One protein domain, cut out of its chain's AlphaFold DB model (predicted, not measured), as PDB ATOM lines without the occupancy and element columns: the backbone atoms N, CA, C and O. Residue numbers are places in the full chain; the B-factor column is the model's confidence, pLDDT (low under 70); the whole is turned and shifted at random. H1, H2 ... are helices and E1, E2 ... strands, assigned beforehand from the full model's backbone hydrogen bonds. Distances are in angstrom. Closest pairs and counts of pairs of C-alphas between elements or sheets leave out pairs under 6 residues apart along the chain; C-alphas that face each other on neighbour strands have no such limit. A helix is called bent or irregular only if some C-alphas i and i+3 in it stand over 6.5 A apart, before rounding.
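This is residues 2 to 80 of the 81 residues of an uncharacterized protein of Streptomyces microflavus (UniProt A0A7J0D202). A thin ribbon of two antiparallel strands, E1 and E2, bridges two separate helical ends: H2 and H3 pack together at one, and H1 meets the beginning of the long H4 at the other. From there H4 sticks out with residues 65 to 70 and 72 to 78, which stand free. The printed part has 79 residues, with four named helices and two named strands in the order H1, E1, H2, H3, E2, H4; the class is mostly helix. It is extended, with a radius of gyration of the C-alphas of 19.3 A and spans of 54 by 34 by 19 A.

Find C-alpha 12 at (26.204, -4.841, -26.946), where strand E1, residues 12 to 15, begins; E2 is residues 51 to 54. Look before E1 for H1, residues 2 to 8, and after it for H2, residues 20 to 34, 20.8 A long, then H3, residues 38 to 44. H4, residues 61 to 79, runs 24.0 A to C-alpha 79 at (15.287, -30.637, -35.991).

Start at E1 and E2, antiparallel at 167 degrees, where N 12 and O 54 are 2.9 A apart and N 52 and O 14 are 3.0 A apart, both within hydrogen-bond range. H2 and H3 touch, closest at the C-alphas of Ala 27 and Pro 38, 5.2 A, at a steep tilt of 62 degrees, opposite ways. H1 and H4 only just touch, with 3 pairs of C-alphas within 8 A, through residues 61 to 64 of H4 alone; the closest C-alphas, of Leu 7 and Trp 64, are 6.5 A apart, and the lines are about perpendicular at 77 degrees. H2 and H4 are apart. H4 has a kink of 40 degrees near residue 73 and is only just irregular, C-alphas 73 and 76 being 6.9 A apart. Every O i to N i+4 pair is within hydrogen-bond range in H1, H2 and H3, and 13 of 15 in H4.

The two C-alphas farthest apart, of Gly 34 and Arg 73, are 54.1 A apart. The printed part has no cut, and no link is long. The mean pLDDT of the printed part is 90.7; look for the one value under 70 at residue 80.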
ATOM      1  N   GLU A   2      18.260  -3.527 -32.607       85.88
ATOM      2  CA  GLU A   2      17.256  -3.435 -31.540       85.88
ATOM      3  C   GLU A   2      16.692  -4.791 -31.096       85.88
ATOM      4  O   GLU A   2      16.656  -5.070 -29.904       85.88
ATOM      5  N   THR A   3      16.377  -5.691 -32.033       91.56
ATOM      6  CA  THR A   3      15.888  -7.041 -31.711       91.56
ATOM      7  C   THR A   3      16.839  -7.814 -30.795       91.56
ATOM      8  O   THR A   3      16.401  -8.400 -29.812       91.56
ATOM      9  N   VAL A   4      18.149  -7.785 -31.070       92.75
ATOM     10  CA  VAL A   4      19.146  -8.490 -30.246       92.75
ATOM     11  C   VAL A   4      19.273  -7.835 -28.872       92.75
ATOM     12  O   VAL A   4      19.343  -8.546 -27.872       92.75
ATOM     13  N   ARG A   5      19.242  -6.498 -28.786       93.69
ATOM     14  CA  ARG A   5      19.252  -5.781 -27.496       93.69
ATOM     15  C   ARG A   5      18.050  -6.173 -26.639       93.69
ATOM     16  O   ARG A   5      18.237  -6.572 -25.494       93.69
ATOM     17  N   ARG A   6      16.847  -6.153 -27.223       94.94
ATOM     18  CA  ARG A   6      15.584  -6.507 -26.553       94.94
ATOM     19  C   ARG A   6      15.515  -7.977 -26.153       94.94
ATOM     20  O   ARG A   6      15.054  -8.287 -25.067       94.94
ATOM     21  N   LEU A   7      15.976  -8.904 -26.992       94.50
ATOM     22  CA  LEU A   7      15.891 -10.337 -26.674       94.50
ATOM     23  C   LEU A   7      17.019 -10.827 -25.767       94.50
ATOM     24  O   LEU A   7      16.815 -11.779 -25.014       94.50
ATOM     25  N   SER A   8      18.200 -10.208 -25.815       93.56
ATOM     26  CA  SER A   8      19.311 -10.569 -24.926       93.56
ATOM     27  C   SER A   8      19.203  -9.904 -23.556       93.56
ATOM     28  O   SER A   8      19.613 -10.504 -22.566       93.56
ATOM     29  N   GLY A   9      18.667  -8.681 -23.490       94.50
ATOM     30  CA  GLY A   9      18.680  -7.856 -22.283       94.50
ATOM     31  C   GLY A   9      20.085  -7.417 -21.853       94.50
ATOM     32  O   GLY A   9      20.293  -7.052 -20.700       94.50
ATOM     33  N   ARG A  10      21.082  -7.512 -22.745       94.88
ATOM     34  CA  ARG A  10      22.503  -7.286 -22.440       94.88
ATOM     35  C   ARG A  10      23.047  -6.074 -23.198       94.88
ATOM     36  O   ARG A  10      22.564  -5.787 -24.296       94.88
ATOM     37  N   PRO A  11      24.069  -5.385 -22.651       93.50
ATOM     38  CA  PRO A  11      24.800  -4.386 -23.416       93.50
ATOM     39  C   PRO A  11      25.497  -5.057 -24.602       93.50
ATOM     40  O   PRO A  11      25.958  -6.199 -24.498       93.50
ATOM     41  N   LEU A  12      25.565  -4.351 -25.727       92.56
ATOM     42  CA  LEU A  12      26.204  -4.841 -26.946       92.56
ATOM     43  C   LEU A  12      27.411  -3.978 -27.299       92.56
ATOM     44  O   LEU A  12      27.347  -2.752 -27.245       92.56
ATOM     45  N   VAL A  13      28.480  -4.638 -27.735       90.44
ATOM     46  CA  VAL A  13      29.626  -3.998 -28.381       90.44
ATOM     47  C   VAL A  13      29.571  -4.358 -29.858       90.44
ATOM     48  O   VAL A  13      29.509  -5.537 -30.203       90.44
ATOM     49  N   ILE A  14      29.562  -3.347 -30.724       89.62
ATOM     50  CA  ILE A  14      29.604  -3.517 -32.178       89.62
ATOM     51  C   ILE A  14      30.998  -3.097 -32.641       89.62
ATOM     52  O   ILE A  14      31.261  -1.889 -32.680       89.62
ATOM     53  N   PRO A  15      31.882  -4.055 -32.979       85.69
ATOM     54  CA  PRO A  15      33.208  -3.750 -33.492       85.69
ATOM     55  C   PRO A  15      33.131  -2.893 -34.757       85.69
ATOM     56  O   PRO A  15      32.278  -3.114 -35.618       85.69
ATOM     57  N   ALA A  16      34.035  -1.929 -34.879       80.62
ATOM     58  CA  ALA A  16      34.277  -1.212 -36.120       80.62
ATOM     59  C   ALA A  16      35.234  -2.019 -37.019       80.62
ATOM     60  O   ALA A  16      36.168  -2.651 -36.528       80.62
ATOM     61  N   GLY A  17      35.027  -1.958 -38.339       77.75
ATOM     62  CA  GLY A  17      35.884  -2.607 -39.342       77.75
ATOM     63  C   GLY A  17      35.307  -3.907 -39.919       77.75
ATOM     64  O   GLY A  17      34.584  -4.635 -39.246       77.75
ATOM     65  N   GLY A  18      35.608  -4.177 -41.194       79.81
ATOM     66  CA  GLY A  18      35.095  -5.348 -41.926       79.81
ATOM     67  C   GLY A  18      36.033  -6.559 -41.943       79.81
ATOM     68  O   GLY A  18      35.576  -7.690 -42.057       79.81
ATOM     69  N   GLU A  19      37.336  -6.343 -41.766       90.25
ATOM     70  CA  GLU A  19      38.377  -7.351 -42.020       90.25
ATOM     71  C   GLU A  19      38.969  -7.931 -40.721       90.25
ATOM     72  O   GLU A  19      40.182  -8.099 -40.585       90.25
ATOM     73  N   LEU A  20      38.122  -8.229 -39.726       90.06
ATOM     74  CA  LEU A  20      38.571  -8.735 -38.415       90.06
ATOM     75  C   LEU A  20      39.352 -10.054 -38.528       90.06
ATOM     76  O   LEU A  20      40.288 -10.290 -37.763       90.06
ATOM     77  N   VAL A  21      39.005 -10.891 -39.511       93.31
ATOM     78  CA  VAL A  21      39.726 -12.138 -39.803       93.31
ATOM     79  C   VAL A  21      41.135 -11.844 -40.312       93.31
ATOM     80  O   VAL A  21      42.096 -12.420 -39.802       93.31
ATOM     81  N   ALA A  22      41.280 -10.929 -41.275       94.31
ATOM     82  CA  ALA A  22      42.585 -10.565 -41.823       94.31
ATOM     83  C   ALA A  22      43.480  -9.915 -40.762       94.31
ATOM     84  O   ALA A  22      44.665 -10.233 -40.672       94.31
ATOM     85  N   LEU A  23      42.907  -9.061 -39.909       92.62
ATOM     86  CA  LEU A  23      43.627  -8.444 -38.798       92.62
ATOM     87  C   LEU A  23      44.111  -9.488 -37.776       92.62
ATOM     88  O   LEU A  23      45.266  -9.443 -37.355       92.62
ATOM     89  N   GLY A  24      43.270 -10.468 -37.432       93.88
ATOM     90  CA  GLY A  24      43.666 -11.591 -36.580       93.88
ATOM     91  C   GLY A  24      44.772 -12.445 -37.207       93.88
ATOM     92  O   GLY A  24      45.751 -12.777 -36.539       93.88
ATOM     93  N   ALA A  25      44.667 -12.743 -38.504       96.56
ATOM     94  CA  ALA A  25      45.690 -13.487 -39.237       96.56
ATOM     95  C   ALA A  25      47.036 -12.743 -39.268       96.56
ATOM     96  O   ALA A  25      48.081 -13.348 -39.033       96.56
ATOM     97  N   ALA A  26      47.015 -11.427 -39.494       95.62
ATOM     98  CA  ALA A  26      48.210 -10.592 -39.462       95.62
ATOM     99  C   ALA A  26      48.863 -10.573 -38.070       95.62
ATOM    100  O   ALA A  26      50.087 -10.662 -37.969       95.62
ATOM    101  N   ALA A  27      48.066 -10.513 -36.998       96.62
ATOM    102  CA  ALA A  27      48.584 -10.518 -35.631       96.62
ATOM    103  C   ALA A  27      49.230 -11.864 -35.270       96.62
ATOM    104  O   ALA A  27      50.304 -11.892 -34.667       96.62
ATOM    105  N   LEU A  28      48.626 -12.978 -35.699       97.62
ATOM    106  CA  LEU A  28      49.218 -14.309 -35.553       97.62
ATOM    107  C   LEU A  28      50.523 -14.444 -36.340       97.62
ATOM    108  O   LEU A  28      51.505 -14.938 -35.795       97.62
ATOM    109  N   ALA A  29      50.565 -13.978 -37.590       97.81
ATOM    110  CA  ALA A  29      51.781 -14.012 -38.399       97.81
ATOM    111  C   ALA A  29      52.906 -13.165 -37.782       97.81
ATOM    112  O   ALA A  29      54.052 -13.606 -37.722       97.81
ATOM    113  N   ALA A  30      52.578 -11.974 -37.275       96.81
ATOM    114  CA  ALA A  30      53.532 -11.101 -36.600       96.81
ATOM    115  C   ALA A  30      54.072 -11.724 -35.302       96.81
ATOM    116  O   ALA A  30      55.281 -11.707 -35.082       96.81
ATOM    117  N   SER A  31      53.209 -12.338 -34.486       97.25
ATOM    118  CA  SER A  31      53.626 -13.089 -33.293       97.25
ATOM    119  C   SER A  31      54.484 -14.309 -33.649       97.25
ATOM    120  O   SER A  31      55.499 -14.556 -33.006       97.25
ATOM    121  N   ALA A  32      54.150 -15.041 -34.714       97.00
ATOM    122  CA  ALA A  32      54.958 -16.170 -35.171       97.00
ATOM    123  C   ALA A  32      56.357 -15.738 -35.650       97.00
ATOM    124  O   ALA A  32      57.327 -16.462 -35.443       97.00
ATOM    125  N   ALA A  33      56.468 -14.560 -36.272       97.12
ATOM    126  CA  ALA A  33      57.731 -14.033 -36.790       97.12
ATOM    127  C   ALA A  33      58.596 -13.338 -35.723       97.12
ATOM    128  O   ALA A  33      59.822 -13.413 -35.789       97.12
ATOM    129  N   GLY A  34      57.976 -12.633 -34.772       93.69
ATOM    130  CA  GLY A  34      58.660 -11.764 -33.804       93.69
ATOM    131  C   GLY A  34      58.521 -12.178 -32.338       93.69
ATOM    132  O   GLY A  34      59.129 -11.552 -31.471       93.69
ATOM    133  N   GLY A  35      57.740 -13.218 -32.046       91.12
ATOM    134  CA  GLY A  35      57.322 -13.565 -30.690       91.12
ATOM    135  C   GLY A  35      56.265 -12.607 -30.123       91.12
ATOM    136  O   GLY A  35      55.789 -11.688 -30.789       91.12
ATOM    137  N   GLY A  36      55.896 -12.823 -28.859       94.19
ATOM    138  CA  GLY A  36      54.883 -12.030 -28.152       94.19
ATOM    139  C   GLY A  36      53.464 -12.591 -28.271       94.19
ATOM    140  O   GLY A  36      53.212 -13.531 -29.022       94.19
ATOM    141  N   ASP A  37      52.536 -12.026 -27.496       96.56
ATOM    142  CA  ASP A  37      51.135 -12.456 -27.484       96.56
ATOM    143  C   ASP A  37      50.371 -11.874 -28.693       96.56
ATOM    144  O   ASP A  37      50.212 -10.650 -28.788       96.56
ATOM    145  N   PRO A  38      49.867 -12.719 -29.613       94.88
ATOM    146  CA  PRO A  38      49.114 -12.251 -30.770       94.88
ATOM    147  C   PRO A  38      47.797 -11.565 -30.390       94.88
ATOM    148  O   PRO A  38      47.336 -10.697 -31.131       94.88
ATOM    149  N   VAL A  39      47.186 -11.913 -29.251       94.19
ATOM    150  CA  VAL A  39      45.932 -11.294 -28.799       94.19
ATOM    151  C   VAL A  39      46.191  -9.874 -28.311       94.19
ATOM    152  O   VAL A  39      45.493  -8.950 -28.737       94.19
ATOM    153  N   ALA A  40      47.219  -9.668 -27.483       94.44
ATOM    154  CA  ALA A  40      47.663  -8.332 -27.092       94.44
ATOM    155  C   ALA A  40      48.003  -7.463 -28.315       94.44
ATOM    156  O   ALA A  40      47.598  -6.300 -28.380       94.44
ATOM    157  N   LEU A  41      48.677  -8.039 -29.318       94.44
ATOM    158  CA  LEU A  41      49.033  -7.336 -30.549       94.44
ATOM    159  C   LEU A  41      47.794  -6.932 -31.363       94.44
ATOM    160  O   LEU A  41      47.637  -5.754 -31.685       94.44
ATOM    161  N   ALA A  42      46.870  -7.862 -31.619       92.81
ATOM    162  CA  ALA A  42      45.613  -7.571 -32.312       92.81
ATOM    163  C   ALA A  42      44.788  -6.500 -31.575       92.81
ATOM    164  O   ALA A  42      44.266  -5.570 -32.189       92.81
ATOM    165  N   THR A  43      44.718  -6.594 -30.245       90.75
ATOM    166  CA  THR A  43      44.014  -5.625 -29.391       90.75
ATOM    167  C   THR A  43      44.625  -4.230 -29.514       90.75
ATOM    168  O   THR A  43      43.889  -3.248 -29.637       90.75
ATOM    169  N   SER A  44      45.960  -4.134 -29.549       91.00
ATOM    170  CA  SER A  44      46.681  -2.868 -29.742       91.00
ATOM    171  C   SER A  44      46.412  -2.226 -31.109       91.00
ATOM    172  O   SER A  44      46.444  -1.004 -31.232       91.00
ATOM    173  N   TRP A  45      46.089  -3.036 -32.121       90.62
ATOM    174  CA  TRP A  45      45.695  -2.584 -33.459       90.62
ATOM    175  C   TRP A  45      44.204  -2.254 -33.585       90.62
ATOM    176  O   TRP A  45      43.742  -1.914 -34.672       90.62
ATOM    177  N   GLY A  46      43.439  -2.346 -32.494       84.88
ATOM    178  CA  GLY A  46      42.023  -1.992 -32.487       84.88
ATOM    179  C   GLY A  46      41.055  -3.165 -32.672       84.88
ATOM    180  O   GLY A  46      39.862  -2.913 -32.870       84.88
ATOM    181  N   ALA A  47      41.520  -4.427 -32.616       84.31
ATOM    182  CA  ALA A  47      40.659  -5.611 -32.724       84.31
ATOM    183  C   ALA A  47      39.578  -5.613 -31.639       84.31
ATOM    184  O   ALA A  47      39.870  -5.807 -30.461       84.31
ATOM    185  N   GLY A  48      38.316  -5.400 -32.021       73.44
ATOM    186  CA  GLY A  48      37.173  -5.480 -31.101       73.44
ATOM    187  C   GLY A  48      37.109  -4.394 -30.016       73.44
ATOM    188  O   GLY A  48      36.115  -4.328 -29.298       73.44
ATOM    189  N   THR A  49      38.122  -3.533 -29.902       70.69
ATOM    190  CA  THR A  49      38.186  -2.410 -28.950       70.69
ATOM    191  C   THR A  49      37.641  -1.114 -29.537       70.69
ATOM    192  O   THR A  49      37.176  -0.244 -28.805       70.69
ATOM    193  N   THR A  50      37.652  -0.998 -30.863       73.00
ATOM    194  CA  THR A  50      37.068   0.126 -31.597       73.00
ATOM    195  C   THR A  50      35.634  -0.229 -31.975       73.00
ATOM    196  O   THR A  50      35.407  -1.310 -32.517       73.00
ATOM    197  N   GLY A  51      34.651   0.635 -31.708       81.06
ATOM    198  CA  GLY A  51      33.256   0.293 -31.996       81.06
ATOM    199  C   GLY A  51      32.208   1.108 -31.248       81.06
ATOM    200  O   GLY A  51      32.523   1.899 -30.364       81.06
ATOM    201  N   SER A  52      30.941   0.892 -31.606       90.25
ATOM    202  CA  SER A  52      29.802   1.486 -30.896       90.25
ATOM    203  C   SER A  52      29.371   0.587 -29.744       90.25
ATOM    204  O   SER A  52      29.142  -0.609 -29.939       90.25
ATOM    205  N   GLN A  53      29.216   1.170 -28.557       91.81
ATOM    206  CA  GLN A  53      28.595   0.503 -27.416       91.81
ATOM    207  C   GLN A  53      27.121   0.882 -27.351       91.81
ATOM    208  O   GLN A  53      26.760   2.045 -27.521       91.81
ATOM    209  N   LEU A  54      26.270  -0.112 -27.130       93.12
ATOM    210  CA  LEU A  54      24.839   0.074 -26.969       93.12
ATOM    211  C   LEU A  54      24.436  -0.438 -25.594       93.12
ATOM    212  O   LEU A  54      24.711  -1.593 -25.259       93.12
ATOM    213  N   ASP A  55      23.734   0.399 -24.837       94.75
ATOM    214  CA  ASP A  55      23.244   0.024 -23.515       94.75
ATOM    215  C   ASP A  55      22.298  -1.176 -23.576       94.75
ATOM    216  O   ASP A  55      21.644  -1.449 -24.600       94.75
ATOM    217  N   ALA A  56      22.195  -1.870 -22.448       93.50
ATOM    218  CA  ALA A  56      21.176  -2.886 -22.263       93.50
ATOM    219  C   ALA A  56      19.773  -2.287 -22.456       93.50
ATOM    220  O   ALA A  56      19.532  -1.108 -22.196       93.50
ATOM    221  N   GLN A  57      18.845  -3.120 -22.910       95.19
ATOM    222  CA  GLN A  57      17.418  -2.818 -22.878       95.19
ATOM    223  C   GLN A  57      16.719  -3.834 -21.987       95.19
ATOM    224  O   GLN A  57      17.236  -4.933 -21.776       95.19
ATOM    225  N   GLU A  58      15.546  -3.473 -21.474       95.44
ATOM    226  CA  GLU A  58      14.698  -4.434 -20.782       95.44
ATOM    227  C   GLU A  58      14.382  -5.610 -21.709       95.44
ATOM    228  O   GLU A  58      14.145  -5.447 -22.913       95.44
ATOM    229  N   ARG A  59      14.443  -6.817 -21.144       95.69
ATOM    230  CA  ARG A  59      14.319  -8.031 -21.931       95.69
ATOM    231  C   ARG A  59      12.859  -8.277 -22.294       95.69
ATOM    232  O   ARG A  59      12.025  -8.456 -21.414       95.69
ATOM    233  N   ASP A  60      12.568  -8.359 -23.586       97.12
ATOM    234  CA  ASP A  60      11.223  -8.642 -24.090       97.12
ATOM    235  C   ASP A  60      10.849 -10.114 -23.843       97.12
ATOM    236  O   ASP A  60      11.159 -10.998 -24.649       97.12
ATOM    237  N   MET A  61      10.202 -10.374 -22.703       96.69
ATOM    238  CA  MET A  61       9.746 -11.715 -22.320       96.69
ATOM    239  C   MET A  61       8.563 -12.229 -23.114       96.69
ATOM    240  O   MET A  61       8.489 -13.436 -23.334       96.69
ATOM    241  N   GLU A  62       7.694 -11.352 -23.599       96.62
ATOM    242  CA  GLU A  62       6.559 -11.766 -24.417       96.62
ATOM    243  C   GLU A  62       7.053 -12.383 -25.731       96.62
ATOM    244  O   GLU A  62       6.748 -13.537 -26.054       96.62
ATOM    245  N   THR A  63       7.904 -11.658 -26.464       95.25
ATOM    246  CA  THR A  63       8.475 -12.170 -27.715       95.25
ATOM    247  C   THR A  63       9.366 -13.380 -27.458       95.25
ATOM    248  O   THR A  63       9.324 -14.333 -28.239       95.25
ATOM    249  N   TRP A  64      10.149 -13.375 -26.373       94.25
ATOM    250  CA  TRP A  64      11.009 -14.502 -26.011       94.25
ATOM    251  C   TRP A  64      10.211 -15.795 -25.820       94.25
ATOM    252  O   TRP A  64      10.526 -16.810 -26.441       94.25
ATOM    253  N   GLN A  65       9.148 -15.752 -25.012       96.06
ATOM    254  CA  GLN A  65       8.285 -16.907 -24.751       96.06
ATOM    255  C   GLN A  65       7.589 -17.391 -26.023       96.06
ATOM    256  O   GLN A  65       7.537 -18.594 -26.282       96.06
ATOM    257  N   ARG A  66       7.114 -16.462 -26.861       95.62
ATOM    258  CA  ARG A  66       6.492 -16.800 -28.144       95.62
ATOM    259  C   ARG A  66       7.455 -17.543 -29.073       95.62
ATOM    260  O   ARG A  66       7.078 -18.566 -29.637       95.62
ATOM    261  N   VAL A  67       8.687 -17.052 -29.236       94.00
ATOM    262  CA  VAL A  67       9.703 -17.702 -30.086       94.00
ATOM    263  C   VAL A  67      10.098 -19.063 -29.518       94.00
ATOM    264  O   VAL A  67      10.150 -20.036 -30.267       94.00
ATOM    265  N   ALA A  68      10.314 -19.153 -28.203       92.75
ATOM    266  CA  ALA A  68      10.643 -20.410 -27.538       92.75
ATOM    267  C   ALA A  68       9.548 -21.468 -27.743       92.75
ATOM    268  O   ALA A  68       9.859 -22.598 -28.100       92.75
ATOM    269  N   SER A  69       8.272 -21.090 -27.613       94.81
ATOM    270  CA  SER A  69       7.142 -21.998 -27.843       94.81
ATOM    271  C   SER A  69       7.079 -22.524 -29.280       94.81
ATOM    272  O   SER A  69       6.765 -23.693 -29.498       94.81
ATOM    273  N   VAL A  70       7.386 -21.687 -30.276       94.25
ATOM    274  CA  VAL A  70       7.438 -22.134 -31.677       94.25
ATOM    275  C   VAL A  70       8.600 -23.099 -31.895       94.25
ATOM    276  O   VAL A  70       8.401 -24.133 -32.525       94.25
ATOM    277  N   LEU A  71       9.790 -22.784 -31.373       91.88
ATOM    278  CA  LEU A  71      10.970 -23.645 -31.497       91.88
ATOM    279  C   LEU A  71      10.753 -25.006 -30.830       91.88
ATOM    280  O   LEU A  71      11.090 -26.023 -31.426       91.88
ATOM    281  N   ASP A  72      10.140 -25.031 -29.648       91.75
ATOM    282  CA  ASP A  72       9.789 -26.260 -28.929       91.75
ATOM    283  C   ASP A  72       8.888 -27.164 -29.786       91.75
ATOM    284  O   ASP A  72       9.234 -28.301 -30.099       91.75
ATOM    285  N   ARG A  73       7.799 -26.602 -30.324       90.75
ATOM    286  CA  ARG A  73       6.868 -27.318 -31.217       90.75
ATOM    287  C   ARG A  73       7.487 -27.746 -32.548       90.75
ATOM    288  O   ARG A  73       6.989 -28.669 -33.186       90.75
ATOM    289  N   ALA A  74       8.513 -27.036 -33.004       88.31
ATOM    290  CA  ALA A  74       9.197 -27.296 -34.263       88.31
ATOM    291  C   ALA A  74      10.367 -28.286 -34.126       88.31
ATOM    292  O   ALA A  74      10.823 -28.816 -35.138       88.31
ATOM    293  N   SER A  75      10.856 -28.537 -32.907       84.50
ATOM    294  CA  SER A  75      12.078 -29.318 -32.681       84.50
ATOM    295  C   SER A  75      11.940 -30.776 -33.130       84.50
ATOM    296  O   SER A  75      12.815 -31.271 -33.835       84.50
ATOM    297  N   GLU A  76      10.819 -31.439 -32.844       81.62
ATOM    298  CA  GLU A  76      10.544 -32.788 -33.368       81.62
ATOM    299  C   GLU A  76      10.412 -32.829 -34.906       81.62
ATOM    300  O   GLU A  76      11.163 -33.562 -35.549       81.62
ATOM    301  N   PRO A  77       9.510 -32.053 -35.542       82.44
ATOM    302  CA  PRO A  77       9.269 -32.180 -36.978       82.44
ATOM    303  C   PRO A  77      10.383 -31.618 -37.875       82.44
ATOM    304  O   PRO A  77      10.455 -32.015 -39.036       82.44
ATOM    305  N   LEU A  78      11.215 -30.685 -37.393       77.94
ATOM    306  CA  LEU A  78      12.218 -29.996 -38.225       77.94
ATOM    307  C   LEU A  78      13.668 -30.240 -37.806       77.94
ATOM    308  O   LEU A  78      14.551 -30.157 -38.657       77.94
ATOM    309  N   LEU A  79      13.927 -30.492 -36.521       76.06
ATOM    310  CA  LEU A  79      15.287 -30.637 -35.991       76.06
ATOM    311  C   LEU A  79      15.621 -32.084 -35.605       76.06
ATOM    312  O   LEU A  79      16.768 -32.350 -35.257       76.06
ATOM    313  N   GLY A  80      14.657 -33.005 -35.741       67.44
ATOM    314  CA  GLY A  80      14.864 -34.444 -35.590       67.44
ATOM    315  C   GLY A  80      15.369 -34.830 -34.204       67.44
ATOM    316  O   GLY A  80      16.365 -35.543 -34.131       67.44
TER     317      GLY A  80